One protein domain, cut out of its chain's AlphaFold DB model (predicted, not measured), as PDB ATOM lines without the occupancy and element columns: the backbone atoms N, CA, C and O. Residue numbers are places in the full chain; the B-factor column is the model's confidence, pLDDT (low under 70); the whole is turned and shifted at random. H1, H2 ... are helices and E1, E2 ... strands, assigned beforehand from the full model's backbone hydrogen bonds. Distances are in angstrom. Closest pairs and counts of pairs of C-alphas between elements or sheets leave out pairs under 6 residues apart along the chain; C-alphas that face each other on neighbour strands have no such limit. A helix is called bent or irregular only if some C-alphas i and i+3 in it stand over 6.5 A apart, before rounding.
ATOM      1  N   TRP A   7     110.717 -97.213 101.107       67.31
ATOM      2  CA  TRP A   7     111.439 -95.946 100.923       67.31
ATOM      3  C   TRP A   7     112.697 -95.847 101.794       67.31
ATOM      4  O   TRP A   7     113.721 -95.321 101.361       67.31
ATOM      5  N   GLY A   8     112.692 -96.408 103.002       60.28
ATOM      6  CA  GLY A   8     113.927 -96.499 103.784       60.28
ATOM      7  C   GLY A   8     114.974 -97.418 103.138       60.28
ATOM      8  O   GLY A   8     116.173 -97.180 103.282       60.28
ATOM      9  N   ARG A   9     114.536 -98.429 102.369       65.31
ATOM     10  CA  ARG A   9     115.397 -99.459 101.754       65.31
ATOM     11  C   ARG A   9     116.073 -98.982 100.467       65.31
ATOM     12  O   ARG A   9     117.232 -99.312 100.237       65.31
ATOM     13  N   THR A  10     115.377 -98.205  99.640       65.69
ATOM     14  CA  THR A  10     115.875 -97.702  98.340       65.69
ATOM     15  C   THR A  10     116.602 -96.352  98.432       65.69
ATOM     16  O   THR A  10     117.240 -95.921  97.472       65.69
ATOM     17  N   PHE A  11     116.550 -95.708  99.603       67.56
ATOM     18  CA  PHE A  11     117.305 -94.530 100.040       67.56
ATOM     19  C   PHE A  11     117.578 -93.440  98.983       67.56
ATOM     20  O   PHE A  11     116.837 -92.463  98.921       67.56
ATOM     21  N   ALA A  12     118.644 -93.549  98.185       62.31
ATOM     22  CA  ALA A  12     119.071 -92.488  97.269       62.31
ATOM     23  C   ALA A  12     118.208 -92.379  96.002       62.31
ATOM     24  O   ALA A  12     118.023 -91.278  95.488       62.31
ATOM     25  N   ASP A  13     117.654 -93.489  95.516       68.12
ATOM     26  CA  ASP A  13     116.920 -93.498  94.243       68.12
ATOM     27  C   ASP A  13     115.489 -92.935  94.395       68.12
ATOM     28  O   ASP A  13     114.803 -92.639  93.418       68.12
ATOM     29  N   ASN A  14     115.064 -92.696  95.637       77.38
ATOM     30  CA  ASN A  14     113.740 -92.184  95.968       77.38
ATOM     31  C   ASN A  14     113.557 -90.697  95.731       77.38
ATOM     32  O   ASN A  14     112.432 -90.272  95.482       77.38
ATOM     33  N   VAL A  15     114.622 -89.898  95.836       87.62
ATOM     34  CA  VAL A  15     114.501 -88.436  95.746       87.62
ATOM     35  C   VAL A  15     113.973 -88.046  94.367       87.62
ATOM     36  O   VAL A  15     112.994 -87.313  94.272       87.62
ATOM     37  N   ASP A  16     114.553 -88.589  93.296       88.50
ATOM     38  CA  ASP A  16     114.096 -88.304  91.933       88.50
ATOM     39  C   ASP A  16     112.648 -88.776  91.714       88.50
ATOM     40  O   ASP A  16     111.799 -87.989  91.291       88.50
ATOM     41  N   TYR A  17     112.325 -90.012  92.115       88.25
ATOM     42  CA  TYR A  17     110.969 -90.553  91.997       88.25
ATOM     43  C   TYR A  17     109.925 -89.733  92.777       88.25
ATOM     44  O   TYR A  17     108.874 -89.390  92.225       88.25
ATOM     45  N   ALA A  18     110.210 -89.370  94.033       89.88
ATOM     46  CA  ALA A  18     109.327 -88.555  94.865       89.88
ATOM     47  C   ALA A  18     109.045 -87.202  94.224       89.88
ATOM     48  O   ALA A  18     107.886 -86.816  94.059       89.88
ATOM     49  N   ILE A  19     110.096 -86.473  93.853       93.06
ATOM     50  CA  ILE A  19     109.943 -85.098  93.381       93.06
ATOM     51  C   ILE A  19     109.276 -85.060  92.008       93.06
ATOM     52  O   ILE A  19     108.376 -84.242  91.803       93.06
ATOM     53  N   ARG A  20     109.612 -85.987  91.102       92.88
ATOM     54  CA  ARG A  20     108.908 -86.112  89.816       92.88
ATOM     55  C   ARG A  20     107.443 -86.475  89.994       92.88
ATOM     56  O   ARG A  20     106.605 -85.967  89.254       92.88
ATOM     57  N   SER A  21     107.108 -87.299  90.983       91.12
ATOM     58  CA  SER A  21     105.716 -87.639  91.285       91.12
ATOM     59  C   SER A  21     104.923 -86.424  91.784       91.12
ATOM     60  O   SER A  21     103.799 -86.208  91.334       91.12
ATOM     61  N   ILE A  22     105.518 -85.579  92.638       94.31
ATOM     62  CA  ILE A  22     104.917 -84.304  93.076       94.31
ATOM     63  C   ILE A  22     104.734 -83.358  91.879       94.31
ATOM     64  O   ILE A  22     103.648 -82.814  91.679       94.31
ATOM     65  N   GLU A  23     105.771 -83.176  91.058       94.94
ATOM     66  CA  GLU A  23     105.732 -82.296  89.881       94.94
ATOM     67  C   GLU A  23     104.690 -82.764  88.850       94.94
ATOM     68  O   GLU A  23     103.937 -81.959  88.297       94.94
ATOM     69  N   THR A  24     104.578 -84.081  88.661       94.06
ATOM     70  CA  THR A  24     103.569 -84.719  87.805       94.06
ATOM     71  C   THR A  24     102.158 -84.502  88.342       94.06
ATOM     72  O   THR A  24     101.263 -84.162  87.567       94.06
ATOM     73  N   ALA A  25     101.942 -84.655  89.655       92.44
ATOM     74  CA  ALA A  25     100.648 -84.388  90.283       92.44
ATOM     75  C   ALA A  25     100.226 -82.925  90.087       92.44
ATOM     76  O   ALA A  25      99.092 -82.657  89.696       92.44
ATOM     77  N   PHE A  26     101.153 -81.977  90.252       94.25
ATOM     78  CA  PHE A  26     100.866 -80.552  90.060       94.25
ATOM     79  C   PHE A  26     100.518 -80.223  88.607       94.25
ATOM     80  O   PHE A  26      99.578 -79.468  88.362       94.25
ATOM     81  N   LEU A  27     101.227 -80.813  87.640       93.00
ATOM     82  CA  LEU A  27     100.930 -80.630  86.218       93.00
ATOM     83  C   LEU A  27      99.595 -81.247  85.791       93.00
ATOM     84  O   LEU A  27      98.931 -80.708  84.906       93.00
ATOM     85  N   ARG A  28      99.206 -82.372  86.395       90.56
ATOM     86  CA  ARG A  28      97.924 -83.042  86.125       90.56
ATOM     87  C   ARG A  28      96.747 -82.418  86.880       90.56
ATOM     88  O   ARG A  28      95.602 -82.676  86.521       90.56
ATOM     89  N   GLY A  29      97.032 -81.590  87.881       89.75
ATOM     90  CA  GLY A  29      96.053 -81.021  88.794       89.75
ATOM     91  C   GLY A  29      95.909 -81.858  90.065       89.75
ATOM     92  O   GLY A  29      95.811 -83.088  90.024       89.75
ATOM     93  N   CYS A  30      95.877 -81.159  91.199       88.19
ATOM     94  CA  CYS A  30      95.665 -81.764  92.506       88.19
ATOM     95  C   CYS A  30      94.174 -81.829  92.851       88.19
ATOM     96  O   CYS A  30      93.434 -80.860  92.678       88.19
ATOM     97  N   ASP A  31      93.761 -82.956  93.413       84.38
ATOM     98  CA  ASP A  31      92.479 -83.180  94.054       84.38
ATOM     99  C   ASP A  31      92.683 -83.798  95.445       84.38
ATOM    100  O   ASP A  31      93.804 -84.076  95.889       84.38
ATOM    101  N   ARG A  32      91.579 -84.035  96.156       73.62
ATOM    102  CA  ARG A  32      91.609 -84.610  97.507       73.62
ATOM    103  C   ARG A  32      92.333 -85.967  97.594       73.62
ATOM    104  O   ARG A  32      92.810 -86.315  98.670       73.62
ATOM    105  N   ASN A  33      92.413 -86.726  96.499       76.94
ATOM    106  CA  ASN A  33      92.967 -88.076  96.459       76.94
ATOM    107  C   ASN A  33      94.456 -88.096  96.090       76.94
ATOM    108  O   ASN A  33      95.212 -88.916  96.615       76.94
ATOM    109  N   ASN A  34      94.891 -87.225  95.179       82.94
ATOM    110  CA  ASN A  34      96.241 -87.263  94.608       82.94
ATOM    111  C   ASN A  34      97.185 -86.169  95.149       82.94
ATOM    112  O   ASN A  34      98.372 -86.198  94.828       82.94
ATOM    113  N   THR A  35      96.688 -85.236  95.971       85.56
ATOM    114  CA  THR A  35      97.509 -84.172  96.575       85.56
ATOM    115  C   THR A  35      98.685 -84.777  97.351       85.56
ATOM    116  O   THR A  35      98.446 -85.624  98.206       85.56
ATOM    117  N   PRO A  36      99.943 -84.395  97.090       90.00
ATOM    118  CA  PRO A  36     101.094 -85.043  97.710       90.00
ATOM    119  C   PRO A  36     101.348 -84.575  99.149       90.00
ATOM    120  O   PRO A  36     101.210 -83.399  99.469       90.00
ATOM    121  N   LEU A  37     101.807 -85.501  99.985       88.50
ATOM    122  CA  LEU A  37     102.435 -85.280 101.286       88.50
ATOM    123  C   LEU A  37     103.887 -85.756 101.197       88.50
ATOM    124  O   LEU A  37     104.159 -86.794 100.587       88.50
ATOM    125  N   LEU A  38     104.810 -84.996 101.783       89.62
ATOM    126  CA  LEU A  38     106.246 -85.268 101.760       89.62
ATOM    127  C   LEU A  38     106.740 -85.573 103.172       89.62
ATOM    128  O   LEU A  38     106.446 -84.825 104.097       89.62
ATOM    129  N   PHE A  39     107.549 -86.615 103.328       87.12
ATOM    130  CA  PHE A  39     108.085 -87.036 104.623       87.12
ATOM    131  C   PHE A  39     109.605 -87.150 104.564       87.12
ATOM    132  O   PHE A  39     110.157 -87.650 103.580       87.12
ATOM    133  N   PHE A  40     110.280 -86.725 105.631       86.69
ATOM    134  CA  PHE A  40     111.705 -86.992 105.819       86.69
ATOM    135  C   PHE A  40     111.899 -88.354 106.493       86.69
ATOM    136  O   PHE A  40     111.398 -88.583 107.592       86.69
ATOM    137  N   ILE A  41     112.644 -89.244 105.838       80.94
ATOM    138  CA  ILE A  41     112.805 -90.648 106.241       80.94
ATOM    139  C   ILE A  41     114.293 -90.938 106.448       80.94
ATOM    140  O   ILE A  41     115.074 -90.719 105.520       80.94
ATOM    141  N   PRO A  42     114.738 -91.437 107.610       78.38
ATOM    142  CA  PRO A  42     116.134 -91.830 107.769       78.38
ATOM    143  C   PRO A  42     116.513 -93.044 106.896       78.38
ATOM    144  O   PRO A  42     115.692 -93.904 106.586       78.38
ATOM    145  N   ALA A  43     117.766 -93.108 106.452       70.75
ATOM    146  CA  ALA A  43     118.280 -94.162 105.582       70.75
ATOM    147  C   ALA A  43     118.258 -95.520 106.271       70.75
ATOM    148  O   ALA A  43     118.664 -95.634 107.425       70.75
ATOM    149  N   GLY A  44     117.854 -96.563 105.545       65.75
ATOM    150  CA  GLY A  44     117.819 -97.921 106.080       65.75
ATOM    151  C   GLY A  44     116.738 -98.142 107.139       65.75
ATOM    152  O   GLY A  44     116.624 -99.259 107.643       65.75
ATOM    153  N   GLU A  45     115.929 -97.126 107.456       64.94
ATOM    154  CA  GLU A  45     114.814 -97.276 108.380       64.94
ATOM    155  C   GLU A  45     113.731 -98.152 107.767       64.94
ATOM    156  O   GLU A  45     113.077 -97.805 106.786       64.94
ATOM    157  N   VAL A  46     113.529 -99.311 108.378       62.81
ATOM    158  CA  VAL A  46     112.431-100.203 108.046       62.81
ATOM    159  C   VAL A  46     111.303 -99.886 109.017       62.81
ATOM    160  O   VAL A  46     111.398-100.139 110.217       62.81
ATOM    161  N   TRP A  47     110.244 -99.271 108.500       59.62
ATOM    162  CA  TRP A  47     109.097 -98.829 109.294       59.62
ATOM    163  C   TRP A  47     108.085 -99.956 109.528       59.62
ATOM    164  O   TRP A  47     106.915 -99.690 109.732       59.62
ATOM    165  N   ASP A  48     108.497-101.224 109.481       57.16
ATOM    166  CA  ASP A  48     107.563-102.355 109.472       57.16
ATOM    167  C   ASP A  48     106.810-102.495 110.805       57.16
ATOM    168  O   ASP A  48     105.589-102.575 110.794       57.16
ATOM    169  N   SER A  49     107.502-102.470 111.946       49.94
ATOM    170  CA  SER A  49     106.912-102.742 113.269       49.94
ATOM    171  C   SER A  49     106.416-101.508 114.029       49.94
ATOM    172  O   SER A  49     105.612-101.631 114.943       49.94
ATOM    173  N   GLU A  50     106.892-100.325 113.646       57.50
ATOM    174  CA  GLU A  50     106.602 -99.039 114.293       57.50
ATOM    175  C   GLU A  50     106.102 -98.034 113.248       57.50
ATOM    176  O   GLU A  50     106.336 -96.839 113.375       57.50
ATOM    177  N   TYR A  51     105.468 -98.511 112.166       59.09
ATOM    178  CA  TYR A  51     105.081 -97.673 111.025       59.09
ATOM    179  C   TYR A  51     104.379 -96.396 111.463       59.09
ATOM    180  O   TYR A  51     104.739 -95.309 111.030       59.09
ATOM    181  N   PHE A  52     103.384 -96.545 112.335       59.28
ATOM    182  CA  PHE A  52     102.587 -95.428 112.802       59.28
ATOM    183  C   PHE A  52     103.381 -94.491 113.712       59.28
ATOM    184  O   PHE A  52     103.341 -93.284 113.491       59.28
ATOM    185  N   ASP A  53     104.121 -95.026 114.684       61.75
ATOM    186  CA  ASP A  53     104.914 -94.215 115.613       61.75
ATOM    187  C   ASP A  53     106.020 -93.468 114.859       61.75
ATOM    188  O   ASP A  53     106.130 -92.252 114.962       61.75
ATOM    189  N   LYS A  54     106.745 -94.154 113.968       64.62
ATOM    190  CA  LYS A  54     107.786 -93.558 113.120       64.62
ATOM    191  C   LYS A  54     107.235 -92.578 112.095       64.62
ATOM    192  O   LYS A  54     107.873 -91.560 111.854       64.62
ATOM    193  N   LEU A  55     106.079 -92.848 111.481       65.06
ATOM    194  CA  LEU A  55     105.425 -91.900 110.573       65.06
ATOM    195  C   LEU A  55     104.932 -90.667 111.341       65.06
ATOM    196  O   LEU A  55     105.075 -89.557 110.837       65.06
ATOM    197  N   SER A  56     104.398 -90.845 112.551       61.44
ATOM    198  CA  SER A  56     103.943 -89.749 113.416       61.44
ATOM    199  C   SER A  56     105.107 -88.907 113.940       61.44
ATOM    200  O   SER A  56     104.992 -87.686 114.013       61.44
ATOM    201  N   ASP A  57     106.242 -89.544 114.230       64.94
ATOM    202  CA  ASP A  57     107.498 -88.884 114.600       64.94
ATOM    203  C   ASP A  57     108.235 -88.300 113.383       64.94
ATOM    204  O   ASP A  57     109.131 -87.456 113.523       64.94
ATOM    205  N   SER A  58     107.881 -88.733 112.167       69.81
ATOM    206  CA  SER A  58     108.485 -88.218 110.945       69.81
ATOM    207  C   SER A  58     107.983 -86.810 110.649       69.81
ATOM    208  O   SER A  58     106.798 -86.485 110.721       69.81
ATOM    209  N   HIS A  59     108.916 -85.936 110.281       79.88
ATOM    210  CA  HIS A  59     108.577 -84.565 109.932       79.88
ATOM    211  C   HIS A  59     107.913 -84.545 108.548       79.88
ATOM    212  O   HIS A  59     108.572 -84.785 107.532       79.88
ATOM    213  N   CYS A  60     106.611 -84.258 108.530       83.69
ATOM    214  CA  CYS A  60     105.790 -84.156 107.326       83.69
ATOM    215  C   CYS A  60     105.708 -82.708 106.826       83.69
ATOM    216  O   CYS A  60     105.542 -81.763 107.597       83.69
ATOM    217  N   LEU A  61     105.774 -82.544 105.510       89.31
ATOM    218  CA  LEU A  61     105.646 -81.287 104.791       89.31
ATOM    219  C   LEU A  61     104.532 -81.391 103.749       89.31
ATOM    220  O   LEU A  61     104.349 -82.435 103.121       89.31
ATOM    221  N   TYR A  62     103.832 -80.283 103.515       90.38
ATOM    222  CA  TYR A  62     102.838 -80.169 102.451       90.38
ATOM    223  C   TYR A  62     103.412 -79.349 101.284       90.38
ATOM    224  O   TYR A  62     103.521 -78.125 101.394       90.38
ATOM    225  N   PRO A  63     103.821 -79.972 100.167       93.56
ATOM    226  CA  PRO A  63     104.320 -79.248  99.006       93.56
ATOM    227  C   PRO A  63     103.213 -78.400  98.378       93.56
ATOM    228  O   PRO A  63     102.088 -78.869  98.223       93.56
ATOM    229  N   TYR A  64     103.528 -77.173  97.952       92.38
ATOM    230  CA  TYR A  64     102.525 -76.307  97.314       92.38
ATOM    231  C   TYR A  64     103.010 -75.555  96.073       92.38
ATOM    232  O   TYR A  64     102.178 -75.029  95.333       92.38
ATOM    233  N   ARG A  65     104.327 -75.464  95.812       93.69
ATOM    234  CA  ARG A  65     104.826 -74.711  94.645       93.69
ATOM    235  C   ARG A  65     106.258 -75.055  94.242       93.69
ATOM    236  O   ARG A  65     107.156 -74.994  95.071       93.69
ATOM    237  N   PHE A  66     106.494 -75.266  92.947       96.88
ATOM    238  CA  PHE A  66     107.844 -75.281  92.372       96.88
ATOM    239  C   PHE A  66     108.277 -73.888  91.898       96.88
ATOM    240  O   PHE A  66     107.480 -73.117  91.359       96.88
ATOM    241  N   VAL A  67     109.558 -73.571  92.074       97.25
ATOM    242  CA  VAL A  67     110.228 -72.391  91.519       97.25
ATOM    243  C   VAL A  67     111.440 -72.854  90.734       97.25
ATOM    244  O   VAL A  67     112.361 -73.448  91.288       97.25
ATOM    245  N   TYR A  68     111.435 -72.547  89.443       96.62
ATOM    246  CA  TYR A  68     112.503 -72.922  88.528       96.62
ATOM    247  C   TYR A  68     113.515 -71.778  88.386       96.62
ATOM    248  O   TYR A  68     113.111 -70.608  88.362       96.62
ATOM    249  N   PRO A  69     114.819 -72.082  88.278       95.50
ATOM    250  CA  PRO A  69     115.838 -71.061  88.101       95.50
ATOM    251  C   PRO A  69     115.695 -70.356  86.746       95.50
ATOM    252  O   PRO A  69     115.100 -70.867  85.793       95.50
ATOM    253  N   LYS A  70     116.255 -69.148  86.643       94.88
ATOM    254  CA  LYS A  70     116.214 -68.361  85.405       94.88
ATOM    255  C   LYS A  70     116.842 -69.152  84.249       94.88
ATOM    256  O   LYS A  70     117.960 -69.634  84.370       94.88
ATOM    257  N   GLY A  71     116.138 -69.224  83.119       91.50
ATOM    258  CA  GLY A  71     116.582 -69.967  81.933       91.50
ATOM    259  C   GLY A  71     116.167 -71.441  81.918       91.50
ATOM    260  O   GLY A  71     116.383 -72.111  80.912       91.50
ATOM    261  N   HIS A  72     115.529 -71.937  82.981       95.44
ATOM    262  CA  HIS A  72     114.933 -73.266  82.994       95.44
ATOM    263  C   HIS A  72     113.657 -73.309  82.141       95.44
ATOM    264  O   HIS A  72     112.837 -72.392  82.185       95.44
ATOM    265  N   THR A  73     113.443 -74.398  81.403       92.88
ATOM    266  CA  THR A  73     112.300 -74.579  80.486       92.88
ATOM    267  C   THR A  73     110.983 -74.930  81.190       92.88
ATOM    268  O   THR A  73     109.984 -75.209  80.531       92.88
ATOM    269  N   GLY A  74     110.971 -74.899  82.525       92.69
ATOM    270  CA  GLY A  74     109.855 -75.354  83.356       92.69
ATOM    271  C   GLY A  74     109.693 -76.879  83.353       92.69
ATOM    272  O   GLY A  74     110.540 -77.590  82.809       92.69
ATOM    273  N   PRO A  75     108.629 -77.404  83.971       94.06
ATOM    274  CA  PRO A  75     108.365 -78.833  83.997       94.06
ATOM    275  C   PRO A  75     107.730 -79.291  82.683       94.06
ATOM    276  O   PRO A  75     106.990 -78.553  82.031       94.06
ATOM    277  N   LYS A  76     108.004 -80.535  82.288       95.00
ATOM    278  CA  LYS A  76     107.421 -81.151  81.093       95.00
ATOM    279  C   LYS A  76     107.111 -82.611  81.375       95.00
ATOM    280  O   LYS A  76     108.004 -83.337  81.805       95.00
ATOM    281  N   LEU A  77     105.877 -83.025  81.096       94.62
ATOM    282  CA  LEU A  77     105.462 -84.422  81.192       94.62
ATOM    283  C   LEU A  77     106.212 -85.295  80.175       94.62
ATOM    284  O   LEU A  77     106.504 -84.864  79.053       94.62
ATOM    285  N   SER A  78     106.494 -86.534  80.569       93.56
ATOM    286  CA  SER A  78     106.893 -87.607  79.660       93.56
ATOM    287  C   SER A  78     105.784 -87.905  78.641       93.56
ATOM    288  O   SER A  78     104.634 -87.495  78.804       93.56
ATOM    289  N   ALA A  79     106.118 -88.619  77.563       92.69
ATOM    290  CA  ALA A  79     105.160 -88.934  76.498       92.69
ATOM    291  C   ALA A  79     103.963 -89.781  76.983       92.69
ATOM    292  O   ALA A  79     102.857 -89.620  76.479       92.69
ATOM    293  N   ASP A  80     104.176 -90.638  77.982       91.81
ATOM    294  CA  ASP A  80     103.142 -91.425  78.673       91.81
ATOM    295  C   ASP A  80     102.470 -90.661  79.833       91.81
ATOM    296  O   ASP A  80     101.595 -91.182  80.523       91.81
ATOM    297  N   ALA A  81     102.897 -89.417  80.057       86.69
ATOM    298  CA  ALA A  81     102.527 -88.549  81.160       86.69
ATOM    299  C   ALA A  81     102.807 -89.105  82.566       86.69
ATOM    300  O   ALA A  81     102.358 -88.478  83.522       86.69
ATOM    301  N   LEU A  82     103.479 -90.248  82.732       86.50
ATOM    302  CA  LEU A  82     103.666 -90.905  84.034       86.50
ATOM    303  C   LEU A  82     104.712 -90.223  84.927       86.50
ATOM    304  O   LEU A  82     104.761 -90.504  86.121       86.50
ATOM    305  N   SER A  83     105.538 -89.343  84.363       91.81
ATOM    306  CA  SER A  83     106.584 -88.611  85.074       91.81
ATOM    307  C   SER A  83     106.867 -87.268  84.387       91.81
ATOM    308  O   SER A  83     106.215 -86.899  83.404       91.81
ATOM    309  N   THR A  84     107.874 -86.540  84.864       93.62
ATOM    310  CA  THR A  84     108.433 -85.359  84.196       93.62
ATOM    311  C   THR A  84     109.852 -85.618  83.701       93.62
ATOM    312  O   THR A  84     110.563 -86.458  84.247       93.62
ATOM    313  N   ILE A  85     110.278 -84.913  82.647       93.12
ATOM    314  CA  ILE A  85     111.538 -85.206  81.928       93.12
ATOM    315  C   ILE A  85     112.586 -84.091  81.966       93.12
ATOM    316  O   ILE A  85     113.736 -84.328  81.605       93.12
ATOM    317  N   ASN A  86     112.211 -82.878  82.369       94.38
ATOM    318  CA  ASN A  86     113.171 -81.779  82.458       94.38
ATOM    319  C   ASN A  86     114.022 -81.906  83.732       94.38
ATOM    320  O   ASN A  86     113.700 -82.676  84.645       94.38
ATOM    321  N   SER A  87     115.147 -81.186  83.756       93.38
ATOM    322  CA  SER A  87     116.063 -81.189  84.898       93.38
ATOM    323  C   SER A  87     115.370 -80.664  86.157       93.38
ATOM    324  O   SER A  87     114.508 -79.793  86.088       93.38
ATOM    325  N   LEU A  88     115.770 -81.190  87.311       95.06
ATOM    326  CA  LEU A  88     115.370 -80.670  88.619       95.06
ATOM    327  C   LEU A  88     116.522 -79.911  89.300       95.06
ATOM    328  O   LEU A  88     116.359 -79.407  90.405       95.06
ATOM    329  N   ASP A  89     117.680 -79.795  88.647       94.88
ATOM    330  CA  ASP A  89     118.852 -79.101  89.186       94.88
ATOM    331  C   ASP A  89     118.585 -77.599  89.400       94.88
ATOM    332  O   ASP A  89     118.136 -76.892  88.493       94.88
ATOM    333  N   GLY A  90     118.830 -77.113  90.620       94.75
ATOM    334  CA  GLY A  90     118.576 -75.728  91.034       94.75
ATOM    335  C   GLY A  90     117.097 -75.374  91.235       94.75
ATOM    336  O   GLY A  90     116.770 -74.210  91.481       94.75
ATOM    337  N   VAL A  91     116.185 -76.345  91.118       97.56
ATOM    338  CA  VAL A  91     114.752 -76.143  91.357       97.56
ATOM    339  C   VAL A  91     114.473 -76.096  92.860       97.56
ATOM    340  O   VAL A  91     115.069 -76.835  93.645       97.56
ATOM    341  N   LYS A  92     113.535 -75.231  93.265       97.88
ATOM    342  CA  LYS A  92     113.057 -75.129  94.649       97.88
ATOM    343  C   LYS A  92     111.619 -75.609  94.767       97.88
ATOM    344  O   LYS A  92     110.746 -75.087  94.075       97.88
ATOM    345  N   LEU A  93     111.359 -76.548  95.670       97.25
ATOM    346  CA  LEU A  93     110.015 -76.971  96.056       97.25
ATOM    347  C   LEU A  93     109.642 -76.314  97.381       97.25
ATOM    348  O   LEU A  93     110.184 -76.659  98.426       97.25
ATOM    349  N   TYR A  94     108.712 -75.370  97.328       96.25
ATOM    350  CA  TYR A  94     108.149 -74.735  98.507       96.25
ATOM    351  C   TYR A  94     107.104 -75.632  99.158       96.25
ATOM    352  O   TYR A  94     106.223 -76.184  98.486       96.25
ATOM    353  N   CYS A  95     107.197 -75.713 100.479       94.12
ATOM    354  CA  CYS A  95     106.368 -76.550 101.324       94.12
ATOM    355  C   CYS A  95     105.791 -75.739 102.482       94.12
ATOM    356  O   CYS A  95     106.434 -74.827 102.995       94.12
ATOM    357  N   TYR A  96     104.587 -76.088 102.909       90.44
ATOM    358  CA  TYR A  96     104.060 -75.695 104.200       90.44
ATOM    359  C   TYR A  96     104.592 -76.671 105.251       90.44
ATOM    360  O   TYR A  96     104.515 -77.891 105.078       90.44
ATOM    361  N   ASP A  97     105.172 -76.117 106.307       89.50
ATOM    362  CA  ASP A  97     105.740 -76.848 107.429       89.50
ATOM    363  C   ASP A  97     104.927 -76.506 108.676       89.50
ATOM    364  O   ASP A  97     104.955 -75.364 109.131       89.50
ATOM    365  N   CYS A  98     104.212 -77.483 109.234       80.69
ATOM    366  CA  CYS A  98     103.393 -77.279 110.429       80.69
ATOM    367  C   CYS A  98     104.225 -76.834 111.642       80.69
ATOM    368  O   CYS A  98     103.723 -76.104 112.491       80.69
ATOM    369  N   ASN A  99     105.509 -77.202 111.701       82.38
ATOM    370  CA  ASN A  99     106.414 -76.763 112.766       82.38
ATOM    371  C   ASN A  99     106.965 -75.344 112.522       82.38
ATOM    372  O   ASN A  99     107.656 -74.795 113.377       82.38
ATOM    373  N   ASN A 100     106.675 -74.749 111.359       84.69
ATOM    374  CA  ASN A 100     107.042 -73.388 110.970       84.69
ATOM    375  C   ASN A 100     105.852 -72.665 110.299       84.69
ATOM    376  O   ASN A 100     106.030 -71.978 109.294       84.69
ATOM    377  N   GLU A 101     104.643 -72.803 110.853       78.88
ATOM    378  CA  GLU A 101     103.362 -72.407 110.233       78.88
ATOM    379  C   GLU A 101     103.292 -70.952 109.728       78.88
ATOM    380  O   GLU A 101     102.627 -70.654 108.736       78.88
ATOM    381  N   THR A 102     104.005 -70.031 110.381       84.62
ATOM    382  CA  THR A 102     104.020 -68.601 110.029       84.62
ATOM    383  C   THR A 102     105.104 -68.232 109.014       84.62
ATOM    384  O   THR A 102     105.159 -67.083 108.570       84.62
ATOM    385  N   ASN A 103     105.980 -69.168 108.636       85.56
ATOM    386  CA  ASN A 103     107.115 -68.909 107.760       85.56
ATOM    387  C   ASN A 103     106.827 -69.370 106.321       85.56
ATOM    388  O   ASN A 103     106.914 -70.564 106.026       85.56
ATOM    389  N   PRO A 104     106.556 -68.445 105.383       84.19
ATOM    390  CA  PRO A 104     106.257 -68.812 104.000       84.19
ATOM    391  C   PRO A 104     107.494 -69.285 103.218       84.19
ATOM    392  O   PRO A 104     107.358 -69.839 102.127       84.19
ATOM    393  N   ASP A 105     108.701 -69.072 103.752       92.75
ATOM    394  CA  ASP A 105     109.968 -69.391 103.098       92.75
ATOM    395  C   ASP A 105     110.497 -70.771 103.512       92.75
ATOM    396  O   ASP A 105     111.655 -70.908 103.887       92.75
ATOM    397  N   CYS A 106     109.665 -71.807 103.497       94.06
ATOM    398  CA  CYS A 106     110.101 -73.187 103.724       94.06
ATOM    399  C   CYS A 106     110.212 -73.904 102.374       94.06
ATOM    400  O   CYS A 106     109.222 -74.018 101.649       94.06
ATOM    401  N   PHE A 107     111.414 -74.351 101.998       95.69
ATOM    402  CA  PHE A 107     111.640 -75.006 100.709       95.69
ATOM    403  C   PHE A 107     112.748 -76.059 100.743       95.69
ATOM    404  O   PHE A 107     113.721 -75.962 101.497       95.69
ATOM    405  N   LEU A 108     112.598 -77.049  99.866       96.00
ATOM    406  CA  LEU A 108     113.663 -77.950  99.456       96.00
ATOM    407  C   LEU A 108     114.336 -77.381  98.208       96.00
ATOM    408  O   LEU A 108     113.650 -76.964  97.277       96.00
ATOM    409  N   GLU A 109     115.664 -77.368  98.180       96.25
ATOM    410  CA  GLU A 109     116.457 -77.008  97.000       96.25
ATOM    411  C   GLU A 109     117.194 -78.238  96.488       96.25
ATOM    412  O   GLU A 109     117.867 -78.928  97.262       96.25
ATOM    413  N   PHE A 110     117.042 -78.513  95.194       95.81
ATOM    414  CA  PHE A 110     117.594 -79.698  94.553       95.81
ATOM    415  C   PHE A 110     118.885 -79.384  93.810       95.81
ATOM    416  O   PHE A 110     119.046 -78.313  93.225       95.81
ATOM    417  N   SER A 111     119.801 -80.346  93.809       94.81
ATOM    418  CA  SER A 111     121.023 -80.282  93.009       94.81
ATOM    419  C   SER A 111     121.388 -81.654  92.463       94.81
ATOM    420  O   SER A 111     121.010 -82.671  93.044       94.81
ATOM    421  N   THR A 112     122.102 -81.702  91.344       91.88
ATOM    422  CA  THR A 112     122.641 -82.957  90.802       91.88
ATOM    423  C   THR A 112     124.099 -83.119  91.212       91.88
ATOM    424  O   THR A 112     124.946 -82.306  90.850       91.88
ATOM    425  N   VAL A 113     124.405 -84.191  91.940       89.12
ATOM    426  CA  VAL A 113     125.766 -84.555  92.357       89.12
ATOM    427  C   VAL A 113     126.046 -85.965  91.852       89.12
ATOM    428  O   VAL A 113     125.251 -86.872  92.082       89.12
ATOM    429  N   ASP A 114     127.137 -86.138  91.102       86.75
ATOM    430  CA  ASP A 114     127.536 -87.420  90.496       86.75
ATOM    431  C   ASP A 114     126.416 -88.109  89.687       86.75
ATOM    432  O   ASP A 114     126.260 -89.329  89.692       86.75
ATOM    433  N   GLY A 115     125.598 -87.310  88.991       84.56
ATOM    434  CA  GLY A 115     124.483 -87.799  88.172       84.56
ATOM    435  C   GLY A 115     123.242 -88.233  88.961       84.56
ATOM    436  O   GLY A 115     122.285 -88.705  88.348       84.56
ATOM    437  N   LYS A 116     123.222 -88.061  90.288       87.06
ATOM    438  CA  LYS A 116     122.057 -88.319  91.144       87.06
ATOM    439  C   LYS A 116     121.469 -87.024  91.693       87.06
ATOM    440  O   LYS A 116     122.197 -86.101  92.061       87.06
ATOM    441  N   LEU A 117     120.142 -86.972  91.777       90.69
ATOM    442  CA  LEU A 117     119.436 -85.856  92.393       90.69
ATOM    443  C   LEU A 117     119.583 -85.922  93.920       90.69
ATOM    444  O   LEU A 117     119.294 -86.943  94.541       90.69
ATOM    445  N   THR A 118     120.006 -84.820  94.525       91.81
ATOM    446  CA  THR A 118     120.053 -84.615  95.976       91.81
ATOM    447  C   THR A 118     119.238 -83.384  96.362       91.81
ATOM    448  O   THR A 118     118.769 -82.634  95.502       91.81
ATOM    449  N   TYR A 119     119.050 -83.170  97.663       93.25
ATOM    450  CA  TYR A 119     118.273 -82.058  98.192       93.25
ATOM    451  C   TYR A 119     118.859 -81.507  99.496       93.25
ATOM    452  O   TYR A 119     119.573 -82.195 100.233       93.25
ATOM    453  N   THR A 120     118.488 -80.268  99.808       93.75
ATOM    454  CA  THR A 120     118.643 -79.668 101.138       93.75
ATOM    455  C   THR A 120     117.342 -79.004 101.567       93.75
ATOM    456  O   THR A 120     116.635 -78.449 100.728       93.75
ATOM    457  N   TYR A 121     117.022 -79.048 102.862       94.00
ATOM    458  CA  TYR A 121     115.908 -78.289 103.433       94.00
ATOM    459  C   TYR A 121     116.404 -77.021 104.133       94.00
ATOM    460  O   TYR A 121     117.239 -77.077 105.042       94.00
ATOM    461  N   ASN A 122     115.868 -75.865 103.744       93.00
ATOM    462  CA  ASN A 122     116.414 -74.576 104.166       93.00
ATOM    463  C   ASN A 122     116.180 -74.233 105.651       93.00
ATOM    464  O   ASN A 122     116.899 -73.393 106.190       93.00
ATOM    465  N   LYS A 123     115.213 -74.867 106.333       90.81
ATOM    466  CA  LYS A 123     114.958 -74.619 107.768       90.81
ATOM    467  C   LYS A 123     115.712 -75.549 108.710       90.81
ATOM    468  O   LYS A 123     115.855 -75.230 109.887       90.81
ATOM    469  N   LYS A 124     116.224 -76.682 108.221       85.56
ATOM    470  CA  LYS A 124     116.955 -77.643 109.055       85.56
ATOM    471  C   LYS A 124     118.054 -78.325 108.254       85.56
ATOM    472  O   LYS A 124     117.801 -79.255 107.498       85.56
ATOM    473  N   GLN A 125     119.298 -77.912 108.500       80.75
ATOM    474  CA  GLN A 125     120.478 -78.422 107.786       80.75
ATOM    475  C   GLN A 125     120.686 -79.941 107.911       80.75
ATOM    476  O   GLN A 125     121.396 -80.521 107.098       80.75
ATOM    477  N   GLY A 126     120.096 -80.588 108.922       83.06
ATOM    478  CA  GLY A 126     120.165 -82.041 109.098       83.06
ATOM    479  C   GLY A 126     119.333 -82.844 108.090       83.06
ATOM    480  O   GLY A 126     119.591 -84.029 107.920       83.06
ATOM    481  N   PHE A 127     118.367 -82.224 107.408       85.44
ATOM    482  CA  PHE A 127     117.522 -82.892 106.416       85.44
ATOM    483  C   PHE A 127     118.148 -82.773 105.025       85.44
ATOM    484  O   PHE A 127     117.870 -81.841 104.263       85.44
ATOM    485  N   ARG A 128     119.064 -83.703 104.745       86.19
ATOM    486  CA  ARG A 128     119.789 -83.840 103.477       86.19
ATOM    487  C   ARG A 128     120.273 -85.276 103.284       86.19
ATOM    488  O   ARG A 128     120.511 -85.995 104.259       86.19
ATOM    489  N   LEU A 129     120.459 -85.673 102.028       84.44
ATOM    490  CA  LEU A 129     120.740 -87.066 101.669       84.44
ATOM    491  C   LEU A 129     122.065 -87.590 102.253       84.44
ATOM    492  O   LEU A 129     122.125 -88.693 102.779       84.44
ATOM    493  N   ASP A 130     123.133 -86.800 102.265       82.81
ATOM    494  CA  ASP A 130     124.426 -87.213 102.835       82.81
ATOM    495  C   ASP A 130     124.419 -87.320 104.376       82.81
ATOM    496  O   ASP A 130     125.329 -87.903 104.965       82.81
ATOM    497  N   LYS A 131     123.374 -86.808 105.039       83.88
ATOM    498  CA  LYS A 131     123.094 -87.040 106.466       83.88
ATOM    499  C   LYS A 131     122.213 -88.261 106.706       83.88
ATOM    500  O   LYS A 131     121.694 -88.415 107.805       83.88
ATOM    501  N   GLN A 132     122.090 -89.137 105.710       83.75
ATOM    502  CA  GLN A 132     121.280 -90.345 105.793       83.75
ATOM    503  C   GLN A 132     119.790 -90.030 105.999       83.75
ATOM    504  O   GLN A 132     119.111 -90.758 106.705       83.75
ATOM    505  N   ILE A 133     119.268 -88.953 105.395       85.62
ATOM    506  CA  ILE A 133     117.830 -88.634 105.390       85.62
ATOM    507  C   ILE A 133     117.344 -88.548 103.939       85.62
ATOM    508  O   ILE A 133     117.754 -87.659 103.191       85.62
ATOM    509  N   THR A 134     116.460 -89.453 103.532       86.38
ATOM    510  CA  THR A 134     115.783 -89.441 102.232       86.38
ATOM    511  C   THR A 134     114.385 -88.830 102.333       86.38
ATOM    512  O   THR A 134     113.950 -88.391 103.399       86.38
ATOM    513  N   ILE A 135     113.696 -88.765 101.198       86.50
ATOM    514  CA  ILE A 135     112.340 -88.253 101.064       86.50
ATOM    515  C   ILE A 135     111.424 -89.397 100.645       86.50
ATOM    516  O   ILE A 135     111.738 -90.111  99.693       86.50
ATOM    517  N   GLY A 136     110.280 -89.513 101.318       84.69
ATOM    518  CA  GLY A 136     109.145 -90.304 100.859       84.69
ATOM    519  C   GLY A 136     107.930 -89.456 100.541       84.69
ATOM    520  O   GLY A 136     107.780 -88.353 101.068       84.69
ATOM    521  N   ILE A 137     107.061 -89.973  99.671       85.25
ATOM    522  CA  ILE A 137     105.796 -89.317  99.338       85.25
ATOM    523  C   ILE A 137     104.608 -90.259  99.469       85.25
ATOM    524  O   ILE A 137     104.672 -91.443  99.138       85.25
ATOM    525  N   MET A 138     103.503 -89.713  99.961       81.81
ATOM    526  CA  MET A 138     102.207 -90.381 100.004       81.81
ATOM    527  C   MET A 138     101.159 -89.388  99.526       81.81
ATOM    528  O   MET A 138     101.257 -88.205  99.829       81.81
ATOM    529  N   SER A 139     100.156 -89.830  98.771       82.25
ATOM    530  CA  SER A 139      99.053 -88.929  98.453       82.25
ATOM    531  C   SER A 139      98.122 -88.769  99.657       82.25
ATOM    532  O   SER A 139      97.941 -89.693 100.449       82.25
ATOM    533  N   ASN A 140      97.476 -87.612  99.769       73.69
ATOM    534  CA  ASN A 140      96.464 -87.331 100.777       73.69
ATOM    535  C   ASN A 140      95.334 -88.362 100.721       73.69
ATOM    536  O   ASN A 140      94.859 -88.797 101.762       73.69
ATOM    537  N   GLY A 141      94.954 -88.821  99.524       69.44
ATOM    538  CA  GLY A 141      94.030 -89.937  99.369       69.44
ATOM    539  C   GLY A 141      94.571 -91.206 100.005       69.44
ATOM    540  O   GLY A 141      93.931 -91.741 100.892       69.44
ATOM    541  N   ALA A 142      95.776 -91.648  99.643       71.25
ATOM    542  CA  ALA A 142      96.381 -92.851 100.219       71.25
ATOM    543  C   ALA A 142      96.552 -92.790 101.750       71.25
ATOM    544  O   ALA A 142      96.544 -93.839 102.393       71.25
ATOM    545  N   PHE A 143      96.711 -91.586 102.306       67.81
ATOM    546  CA  PHE A 143      96.877 -91.358 103.739       67.81
ATOM    547  C   PHE A 143      95.550 -91.230 104.503       67.81
ATOM    548  O   PHE A 143      95.435 -91.760 105.601       67.81
ATOM    549  N   THR A 144      94.554 -90.529 103.948       63.00
ATOM    550  CA  THR A 144      93.347 -90.106 104.692       63.00
ATOM    551  C   THR A 144      92.023 -90.614 104.129       63.00
ATOM    552  O   THR A 144      91.040 -90.633 104.864       63.00
ATOM    553  N   LEU A 145      91.962 -90.978 102.842       55.78
ATOM    554  CA  LEU A 145      90.698 -91.261 102.138       55.78
ATOM    555  C   LEU A 145      90.636 -92.633 101.477       55.78
ATOM    556  O   LEU A 145      89.554 -93.051 101.079       55.78
ATOM    557  N   ALA A 146      91.777 -93.278 101.254       59.31
ATOM    558  CA  ALA A 146      91.822 -94.589 100.654       59.31
ATOM    559  C   ALA A 146      91.094 -95.511 101.614       59.31
ATOM    560  O   ALA A 146      91.555 -95.708 102.738       59.31
TER     561      ALA A 146
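What this domain is: This is residues 7 to 146 of the 370 residues of an uncharacterized protein of Sphingobacterium multivorum (UniProt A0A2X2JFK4). One antiparallel sheet of six strands, curled like part of a barrel and folded into two leaves, wraps round the helix H2. The short helices H1, H3 and H4 lie around it, and residues 48 to 53, of which 51 to 53 belong to H3, stick out. The printed part has 140 residues, with the named elements in the order H1 H2 E1 H3 E2 E3 E4 E5 E6 H4; the sheet runs E5 E4 E3 E2 E1 E6, and the class is mixed, helices and strands. The whole is compact, with a radius of gyration of the C-alphas of 14.6 A and spans of 44 by 34 by 33 A.

How they stand to each other: The strongly twisted sheet runs from edge strand E5, residues 116 to 121, through E4, residues 107 to 113, E3, residues 92 to 97, E2, residues 60 to 67, and E1, residues 36 to 42, to edge strand E6, residues 133 to 139. It is a folded sheet, bent back on itself: E5 E4 E3 face E1 E6, with E2 as the hinge. E2 bends by 63 degrees at residue 64. E2 E3 E4 E5 form a meander, each strand the antiparallel neighbour of the one before, and each step is a hairpin. Within hydrogen-bond range are N 118 and O 111 of E5 and E4 at 2.8 A, N 93 and O 108 of E3 and E4 at 2.8 A, N 94 and O 65 of E3 and E2 at 2.8 A, N 61 and O 38 of E2 and E1 at 2.8 A, and N 134 and O 41 of E6 and E1 at 2.7 A. The sheet curls round H2, residues 14 to 28; the closest C-alphas of H2 and E6 are those of Val 15 and Ile 135, 5.7 A apart, and of H2 and E5 those of Asp 16 and Leu 117, 5.9 A apart. H1, residues 7 to 10, is on the same face as H2, at a height over the sheet of 8.4 A. H3, residues 51 to 57, only grazes the sheet with residues 54 to 57, and H4, residues 140 to 145, only grazes it too. H2, H3 and H4 have every O i to N i+4 pair within hydrogen-bond range; H1 is too short for such a pair.

Where its parts are: H1 begins at C-alpha 7, (111.439, -95.946, 100.923). H2 measures 20.8 A, E2 20.2 A, E6 20.0 A, E1 19.3 A and E4 19.0 A from first to last C-alpha. H4 ends at C-alpha 145, (90.698, -91.261, 102.138).

The domain as a whole: The C-alphas farthest apart, those of Ser 49 and Gly 71, are 46.4 A apart. The printed part has no cut. The links E2 to E3, with 24 residues, and E5 to E6, with 11, are long. Mean pLDDT of the printed part is 84.0; residues 7 to 13, 44 to 58, 141 and 143 to 146 are under 70.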